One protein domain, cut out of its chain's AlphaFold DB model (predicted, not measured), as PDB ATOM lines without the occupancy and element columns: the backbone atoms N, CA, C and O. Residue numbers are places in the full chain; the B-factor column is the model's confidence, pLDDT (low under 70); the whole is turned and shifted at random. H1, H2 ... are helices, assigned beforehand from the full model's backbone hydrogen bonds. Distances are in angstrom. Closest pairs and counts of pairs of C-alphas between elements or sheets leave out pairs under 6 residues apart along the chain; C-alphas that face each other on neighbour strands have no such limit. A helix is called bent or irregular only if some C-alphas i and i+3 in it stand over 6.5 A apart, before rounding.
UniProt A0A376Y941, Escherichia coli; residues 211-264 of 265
ATOM      1  N   ALA A 211      -6.056 -15.452  24.240       96.50
ATOM      2  CA  ALA A 211      -6.616 -14.167  23.817       96.50
ATOM      3  C   ALA A 211      -7.906 -14.352  23.002       96.50
ATOM      4  O   ALA A 211      -8.874 -13.620  23.201       96.50
ATOM      5  N   VAL A 212      -7.955 -15.389  22.155       96.94
ATOM      6  CA  VAL A 212      -9.153 -15.750  21.380       96.94
ATOM      7  C   VAL A 212     -10.284 -16.169  22.315       96.94
ATOM      8  O   VAL A 212     -11.404 -15.680  22.183       96.94
ATOM      9  N   ARG A 213      -9.999 -17.013  23.315       96.56
ATOM     10  CA  ARG A 213     -11.012 -17.438  24.297       96.56
ATOM     11  C   ARG A 213     -11.553 -16.269  25.120       96.56
ATOM     12  O   ARG A 213     -12.759 -16.198  25.336       96.56
ATOM     13  N   HIS A 214     -10.696 -15.333  25.534       93.56
ATOM     14  CA  HIS A 214     -11.137 -14.114  26.219       93.56
ATOM     15  C   HIS A 214     -12.024 -13.239  25.328       93.56
ATOM     16  O   HIS A 214     -13.061 -12.769  25.791       93.56
ATOM     17  N   ALA A 215     -11.655 -13.045  24.059       94.56
ATOM     18  CA  ALA A 215     -12.467 -12.280  23.117       94.56
ATOM     19  C   ALA A 215     -13.858 -12.911  22.926       94.56
ATOM     20  O   ALA A 215     -14.865 -12.209  23.004       94.56
ATOM     21  N   LEU A 216     -13.924 -14.238  22.766       94.62
ATOM     22  CA  LEU A 216     -15.186 -14.977  22.666       94.62
ATOM     23  C   LEU A 216     -16.025 -14.871  23.946       94.62
ATOM     24  O   LEU A 216     -17.225 -14.629  23.867       94.62
ATOM     25  N   ALA A 217     -15.407 -15.004  25.123       91.69
ATOM     26  CA  ALA A 217     -16.105 -14.887  26.401       91.69
ATOM     27  C   ALA A 217     -16.726 -13.492  26.602       91.69
ATOM     28  O   ALA A 217     -17.856 -13.387  27.075       91.69
ATOM     29  N   LEU A 218     -16.020 -12.426  26.202       91.06
ATOM     30  CA  LEU A 218     -16.516 -11.044  26.280       91.06
ATOM     31  C   LEU A 218     -17.604 -10.733  25.241       91.06
ATOM     32  O   LEU A 218     -18.431  -9.852  25.472       91.06
ATOM     33  N   ALA A 219     -17.624 -11.445  24.113       92.62
ATOM     34  CA  ALA A 219     -18.639 -11.275  23.074       92.62
ATOM     35  C   ALA A 219     -20.013 -11.859  23.465       92.62
ATOM     36  O   ALA A 219     -21.023 -11.546  22.834       92.62
ATOM     37  N   ILE A 220     -20.077 -12.699  24.505       90.75
ATOM     38  CA  ILE A 220     -21.319 -13.330  24.959       90.75
ATOM     39  C   ILE A 220     -22.128 -12.359  25.831       90.75
ATOM     40  O   ILE A 220     -21.713 -11.933  26.910       90.75
ATOM     41  N   ASN A 221     -23.355 -12.061  25.396       90.19
ATOM     42  CA  ASN A 221     -24.305 -11.275  26.175       90.19
ATOM     43  C   ASN A 221     -25.057 -12.163  27.185       90.19
ATOM     44  O   ASN A 221     -26.147 -12.666  26.907       90.19
ATOM     45  N   ASN A 222     -24.477 -12.323  28.377       87.56
ATOM     46  CA  ASN A 222     -25.071 -13.117  29.457       87.56
ATOM     47  C   ASN A 222     -26.459 -12.616  29.884       87.56
ATOM     48  O   ASN A 222     -27.334 -13.432  30.154       87.56
ATOM     49  N   GLN A 223     -26.702 -11.300  29.890       86.12
ATOM     50  CA  GLN A 223     -28.011 -10.748  30.260       86.12
ATOM     51  C   GLN A 223     -29.105 -11.218  29.293       86.12
ATOM     52  O   GLN A 223     -30.166 -11.668  29.728       86.12
ATOM     53  N   ARG A 224     -28.822 -11.187  27.984       88.25
ATOM     54  CA  ARG A 224     -29.744 -11.694  26.961       88.25
ATOM     55  C   ARG A 224     -29.965 -13.202  27.102       88.25
ATOM     56  O   ARG A 224     -31.100 -13.648  26.985       88.25
ATOM     57  N   LEU A 225     -28.924 -13.985  27.407       88.62
ATOM     58  CA  LEU A 225     -29.071 -15.428  27.659       88.62
ATOM     59  C   LEU A 225     -29.977 -15.712  28.865       88.62
ATOM     60  O   LEU A 225     -30.867 -16.558  28.774       88.62
ATOM     61  N   MET A 226     -29.798 -14.988  29.974       88.12
ATOM     62  CA  MET A 226     -30.628 -15.158  31.173       88.12
ATOM     63  C   MET A 226     -32.107 -14.866  30.894       88.12
ATOM     64  O   MET A 226     -32.977 -15.602  31.359       88.12
ATOM     65  N   GLN A 227     -32.395 -13.832  30.100       86.00
ATOM     66  CA  GLN A 227     -33.763 -13.462  29.733       86.00
ATOM     67  C   GLN A 227     -34.384 -14.439  28.725       86.00
ATOM     68  O   GLN A 227     -35.506 -14.888  28.928       86.00
ATOM     69  N   SER A 228     -33.668 -14.779  27.647       86.56
ATOM     70  CA  SER A 228     -34.236 -15.537  26.523       86.56
ATOM     71  C   SER A 228     -34.257 -17.054  26.728       86.56
ATOM     72  O   SER A 228     -35.101 -17.726  26.141       86.56
ATOM     73  N   ILE A 229     -33.325 -17.608  27.513       87.00
ATOM     74  CA  ILE A 229     -33.186 -19.064  27.695       87.00
ATOM     75  C   ILE A 229     -33.641 -19.491  29.085       87.00
ATOM     76  O   ILE A 229     -34.365 -20.476  29.218       87.00
ATOM     77  N   TYR A 230     -33.221 -18.763  30.119       86.94
ATOM     78  CA  TYR A 230     -33.442 -19.175  31.504       86.94
ATOM     79  C   TYR A 230     -34.676 -18.543  32.150       86.94
ATOM     80  O   TYR A 230     -35.028 -18.949  33.247       86.94
ATOM     81  N   TYR A 231     -35.349 -17.579  31.507       84.62
ATOM     82  CA  TYR A 231     -36.592 -16.960  32.004       84.62
ATOM     83  C   TYR A 231     -36.512 -16.532  33.487       84.62
ATOM     84  O   TYR A 231     -37.468 -16.672  34.247       84.62
ATOM     85  N   GLY A 232     -35.343 -16.042  33.918       79.56
ATOM     86  CA  GLY A 232     -35.106 -15.603  35.299       79.56
ATOM     87  C   GLY A 232     -34.922 -16.719  36.336       79.56
ATOM     88  O   GLY A 232     -34.854 -16.422  37.523       79.56
ATOM     89  N   THR A 233     -34.808 -17.989  35.933       85.38
ATOM     90  CA  THR A 233     -34.580 -19.117  36.858       85.38
ATOM     91  C   THR A 233     -33.111 -19.491  37.038       85.38
ATOM     92  O   THR A 233     -32.806 -20.547  37.590       85.38
ATOM     93  N   ALA A 234     -32.198 -18.666  36.531       87.94
ATOM     94  CA  ALA A 234     -30.762 -18.843  36.675       87.94
ATOM     95  C   ALA A 234     -30.085 -17.498  36.945       87.94
ATOM     96  O   ALA A 234     -30.604 -16.437  36.594       87.94
ATOM     97  N   GLU A 235     -28.897 -17.570  37.534       87.81
ATOM     98  CA  GLU A 235     -28.022 -16.425  37.763       87.81
ATOM     99  C   GLU A 235     -26.781 -16.541  36.875       87.81
ATOM    100  O   GLU A 235     -26.321 -17.641  36.558       87.81
ATOM    101  N   THR A 236     -26.210 -15.402  36.473       88.62
ATOM    102  CA  THR A 236     -24.944 -15.423  35.730       88.62
ATOM    103  C   THR A 236     -23.823 -15.899  36.649       88.62
ATOM    104  O   THR A 236     -23.549 -15.279  37.676       88.62
ATOM    105  N   ALA A 237     -23.155 -16.985  36.263       90.19
ATOM    106  CA  ALA A 237     -22.055 -17.551  37.029       90.19
ATOM    107  C   ALA A 237     -20.819 -16.634  36.990       90.19
ATOM    108  O   ALA A 237     -20.327 -16.276  35.920       90.19
ATOM    109  N   ALA A 238     -20.309 -16.274  38.170       88.25
ATOM    110  CA  ALA A 238     -19.029 -15.576  38.339       88.25
ATOM    111  C   ALA A 238     -17.873 -16.526  38.708       88.25
ATOM    112  O   ALA A 238     -16.713 -16.134  38.662       88.25
ATOM    113  N   SER A 239     -18.193 -17.772  39.066       90.75
ATOM    114  CA  SER A 239     -17.253 -18.834  39.427       90.75
ATOM    115  C   SER A 239     -17.755 -20.170  38.876       90.75
ATOM    116  O   SER A 239     -18.932 -20.302  38.531       90.75
ATOM    117  N   ILE A 240     -16.864 -21.161  38.802       91.50
ATOM    118  CA  ILE A 240     -17.233 -22.549  38.495       91.50
ATOM    119  C   ILE A 240     -18.097 -23.153  39.608       91.50
ATOM    120  O   ILE A 240     -18.947 -24.002  39.351       91.50
ATOM    121  N   LEU A 241     -17.901 -22.697  40.847       92.75
ATOM    122  CA  LEU A 241     -18.727 -23.107  41.967       92.75
ATOM    123  C   LEU A 241     -19.995 -22.243  42.005       92.75
ATOM    124  O   LEU A 241     -19.904 -21.021  41.865       92.75
ATOM    125  N   PRO A 242     -21.179 -22.842  42.209       91.75
ATOM    126  CA  PRO A 242     -22.392 -22.078  42.465       91.75
ATOM    127  C   PRO A 242     -22.341 -21.462  43.869       91.75
ATOM    128  O   PRO A 242     -21.694 -22.000  44.765       91.75
ATOM    129  N   ARG A 243     -23.103 -20.386  44.090       87.38
ATOM    130  CA  ARG A 243     -23.212 -19.692  45.393       87.38
ATOM    131  C   ARG A 243     -23.654 -20.585  46.551       87.38
ATOM    132  O   ARG A 243     -23.364 -20.292  47.700       87.38
ATOM    133  N   ALA A 244     -24.369 -21.668  46.250       88.19
ATOM    134  CA  ALA A 244     -24.787 -22.653  47.241       88.19
ATOM    135  C   ALA A 244     -23.628 -23.529  47.757       88.19
ATOM    136  O   ALA A 244     -23.796 -24.241  48.745       88.19
ATOM    137  N   SER A 245     -22.474 -23.528  47.081       91.94
ATOM    138  CA  SER A 245     -21.291 -24.259  47.526       91.94
ATOM    139  C   SER A 245     -20.670 -23.581  48.744       91.94
ATOM    140  O   SER A 245     -20.451 -22.374  48.741       91.94
ATOM    141  N   TRP A 246     -20.299 -24.372  49.750       91.81
ATOM    142  CA  TRP A 246     -19.570 -23.889  50.928       91.81
ATOM    143  C   TRP A 246     -18.197 -23.292  50.577       91.81
ATOM    144  O   TRP A 246     -17.666 -22.493  51.340       91.81
ATOM    145  N   ALA A 247     -17.632 -23.677  49.428       93.38
ATOM    146  CA  ALA A 247     -16.342 -23.205  48.926       93.38
ATOM    147  C   ALA A 247     -16.477 -22.061  47.902       93.38
ATOM    148  O   ALA A 247     -15.522 -21.755  47.188       93.38
ATOM    149  N   TYR A 248     -17.666 -21.468  47.758       91.81
ATOM    150  CA  TYR A 248     -17.862 -20.337  46.857       91.81
ATOM    151  C   TYR A 248     -17.067 -19.112  47.328       91.81
ATOM    152  O   TYR A 248     -17.177 -18.694  48.479       91.81
ATOM    153  N   ASP A 249     -16.303 -18.516  46.414       91.81
ATOM    154  CA  ASP A 249     -15.634 -17.241  46.656       91.81
ATOM    155  C   ASP A 249     -16.637 -16.086  46.523       91.81
ATOM    156  O   ASP A 249     -17.088 -15.750  45.424       91.81
ATOM    157  N   ASN A 250     -16.970 -15.467  47.657       87.44
ATOM    158  CA  ASN A 250     -17.896 -14.337  47.723       87.44
ATOM    159  C   ASN A 250     -17.369 -13.074  47.021       87.44
ATOM    160  O   ASN A 250     -18.161 -12.180  46.719       87.44
ATOM    161  N   GLU A 251     -16.069 -12.996  46.728       88.94
ATOM    162  CA  GLU A 251     -15.469 -11.888  45.984       88.94
ATOM    163  C   GLU A 251     -15.469 -12.103  44.464       88.94
ATOM    164  O   GLU A 251     -15.084 -11.196  43.719       88.94
ATOM    165  N   ALA A 252     -15.931 -13.259  43.971       84.81
ATOM    166  CA  ALA A 252     -15.947 -13.573  42.547       84.81
ATOM    167  C   ALA A 252     -16.765 -12.547  41.736       84.81
ATOM    168  O   ALA A 252     -17.959 -12.329  41.964       84.81
ATOM    169  N   LYS A 253     -16.129 -11.931  40.727       81.81
ATOM    170  CA  LYS A 253     -16.741 -10.898  39.869       81.81
ATOM    171  C   LYS A 253     -16.981 -11.407  38.456       81.81
ATOM    172  O   LYS A 253     -16.165 -12.117  37.877       81.81
ATOM    173  N   LEU A 254     -18.078 -10.947  37.857       79.25
ATOM    174  CA  LEU A 254     -18.347 -11.162  36.438       79.25
ATOM    175  C   LEU A 254     -17.263 -10.498  35.579       79.25
ATOM    176  O   LEU A 254     -16.913  -9.334  35.798       79.25
ATOM    177  N   LEU A 255     -16.793 -11.209  34.550       70.81
ATOM    178  CA  LEU A 255     -15.740 -10.748  33.631       70.81
ATOM    179  C   LEU A 255     -16.024  -9.353  33.045       70.81
ATOM    180  O   LEU A 255     -15.125  -8.516  32.954       70.81
ATOM    181  N   ASN A 256     -17.286  -9.062  32.723       63.50
ATOM    182  CA  ASN A 256     -17.687  -7.789  32.116       63.50
ATOM    183  C   ASN A 256     -17.661  -6.607  33.108       63.50
ATOM    184  O   ASN A 256     -17.562  -5.454  32.690       63.50
ATOM    185  N   THR A 257     -17.702  -6.873  34.417       57.47
ATOM    186  CA  THR A 257     -17.645  -5.840  35.466       57.47
ATOM    187  C   THR A 257     -16.203  -5.414  35.759       57.47
ATOM    188  O   THR A 257     -15.956  -4.253  36.075       57.47
ATOM    189  N   ILE A 258     -15.228  -6.312  35.573       56.50
ATOM    190  CA  ILE A 258     -13.803  -6.054  35.852       56.50
ATOM    191  C   ILE A 258     -13.234  -4.944  34.945       56.50
ATOM    192  O   ILE A 258     -12.406  -4.151  35.390       56.50
ATOM    193  N   ARG A 259     -13.701  -4.826  33.692       48.47
ATOM    194  CA  ARG A 259     -13.235  -3.773  32.769       48.47
ATOM    195  C   ARG A 259     -13.898  -2.411  32.959       48.47
ATOM    196  O   ARG A 259     -13.210  -1.421  32.744       48.47
ATOM    197  N   ARG A 260     -15.162  -2.320  33.398       44.88
ATOM    198  CA  ARG A 260     -15.778  -1.004  33.688       44.88
ATOM    199  C   ARG A 260     -14.982  -0.229  34.740       44.88
ATOM    200  O   ARG A 260     -14.834   0.977  34.612       44.88
ATOM    201  N   ASN A 261     -14.386  -0.934  35.699       41.75
ATOM    202  CA  ASN A 261     -13.554  -0.308  36.725       41.75
ATOM    203  C   ASN A 261     -12.132   0.032  36.251       41.75
ATOM    204  O   ASN A 261     -11.518   0.903  36.845       41.75
ATOM    205  N   ARG A 262     -11.614  -0.617  35.193       47.50
ATOM    206  CA  ARG A 262     -10.307  -0.284  34.584       47.50
ATOM    207  C   ARG A 262     -10.388   0.752  33.462       47.50
ATOM    208  O   ARG A 262      -9.372   1.307  33.085       47.50
ATOM    209  N   ALA A 263     -11.566   0.963  32.879       44.75
ATOM    210  CA  ALA A 263     -11.790   2.005  31.876       44.75
ATOM    211  C   ALA A 263     -12.104   3.375  32.510       44.75
ATOM    212  O   ALA A 263     -12.056   4.384  31.817       44.75
ATOM    213  N   ASN A 264     -12.406   3.397  33.813       41.84
ATOM    214  CA  ASN A 264     -12.638   4.601  34.616       41.84
ATOM    215  C   ASN A 264     -11.446   4.932  35.546       41.84
ATOM    216  O   ASN A 264     -11.624   5.678  36.506       41.84
TER     217      ASN A 264
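This is residues 211 to 264 of the 265 residues of a protein of Escherichia coli (UniProt A0A376Y941). The chain makes a loose, open loop of three short helices and one long unnamed stretch, with no helix packed against another: H1 and H2 follow each other closely, residues 229 to 254 swing out and come back, and the first residues of H3 return to near the end of H1. Residues 257 to 264, most of them in H3, stick out from this loop. The printed part has 54 residues, with three named helices in the order H1, H2, H3 and no named strand; the class is all helix, though under half of the residues, 25 of 54, are in named elements. The whole is loose, with a radius of gyration of the C-alphas of 12.8 A, and the C-alphas span 31 by 28 by 23 A along their three main axes.

H1, residues 211 to 219, and H3, residues 255 to 263, are the longest helices, with 9 residues each. They are close but not clearly touching, with 2 pairs of C-alphas within 8 A; the closest C-alphas of the two are those of Leu 218 and Asn 256, 6.8 A apart. Their lines stand at 84 degrees, about perpendicular, and their centres are 14.3 A apart. H2, residues 222 to 228, touches no helix. It is apart from H1, to which a tight link of 2 residues joins it, and apart from H3. In H1 and H2 every O i to N i+4 pair is within hydrogen-bond range; in H3 1 of 5 such pairs is, and 3 of 6 O i to N i+3 pairs are.

H1 begins at C-alpha 211, at (-6.616, -14.167, 23.817), and is 12.4 A from first to last C-alpha. H3 is 13.5 A long by the same measure and ends at C-alpha 263, at (-11.790, 2.005, 31.876). H3 is neither bent nor irregular, but only just: C-alphas 256 and 259 are 6.0 A apart. H2 is 9.9 A from C-alpha 222, at (-25.071, -13.117, 29.457), to C-alpha 228.

The two C-alphas farthest apart are those of Trp 246 and Asn 264, at 33.6 A. The link from H2 to H3 is long, with 26 residues, 229 to 254, whose C-alphas lie 4 to 19 A from the mean of the C-alphas. Residues 257 to 264, of which 257 to 263 belong to H3, stand free; the body without them has 46 residues and spans 31 by 30 by 12 A. The printed part has no cut. The mean pLDDT of the printed part is 82.4; residues 256 to 264 are under 70, and the mean over H3 is 53.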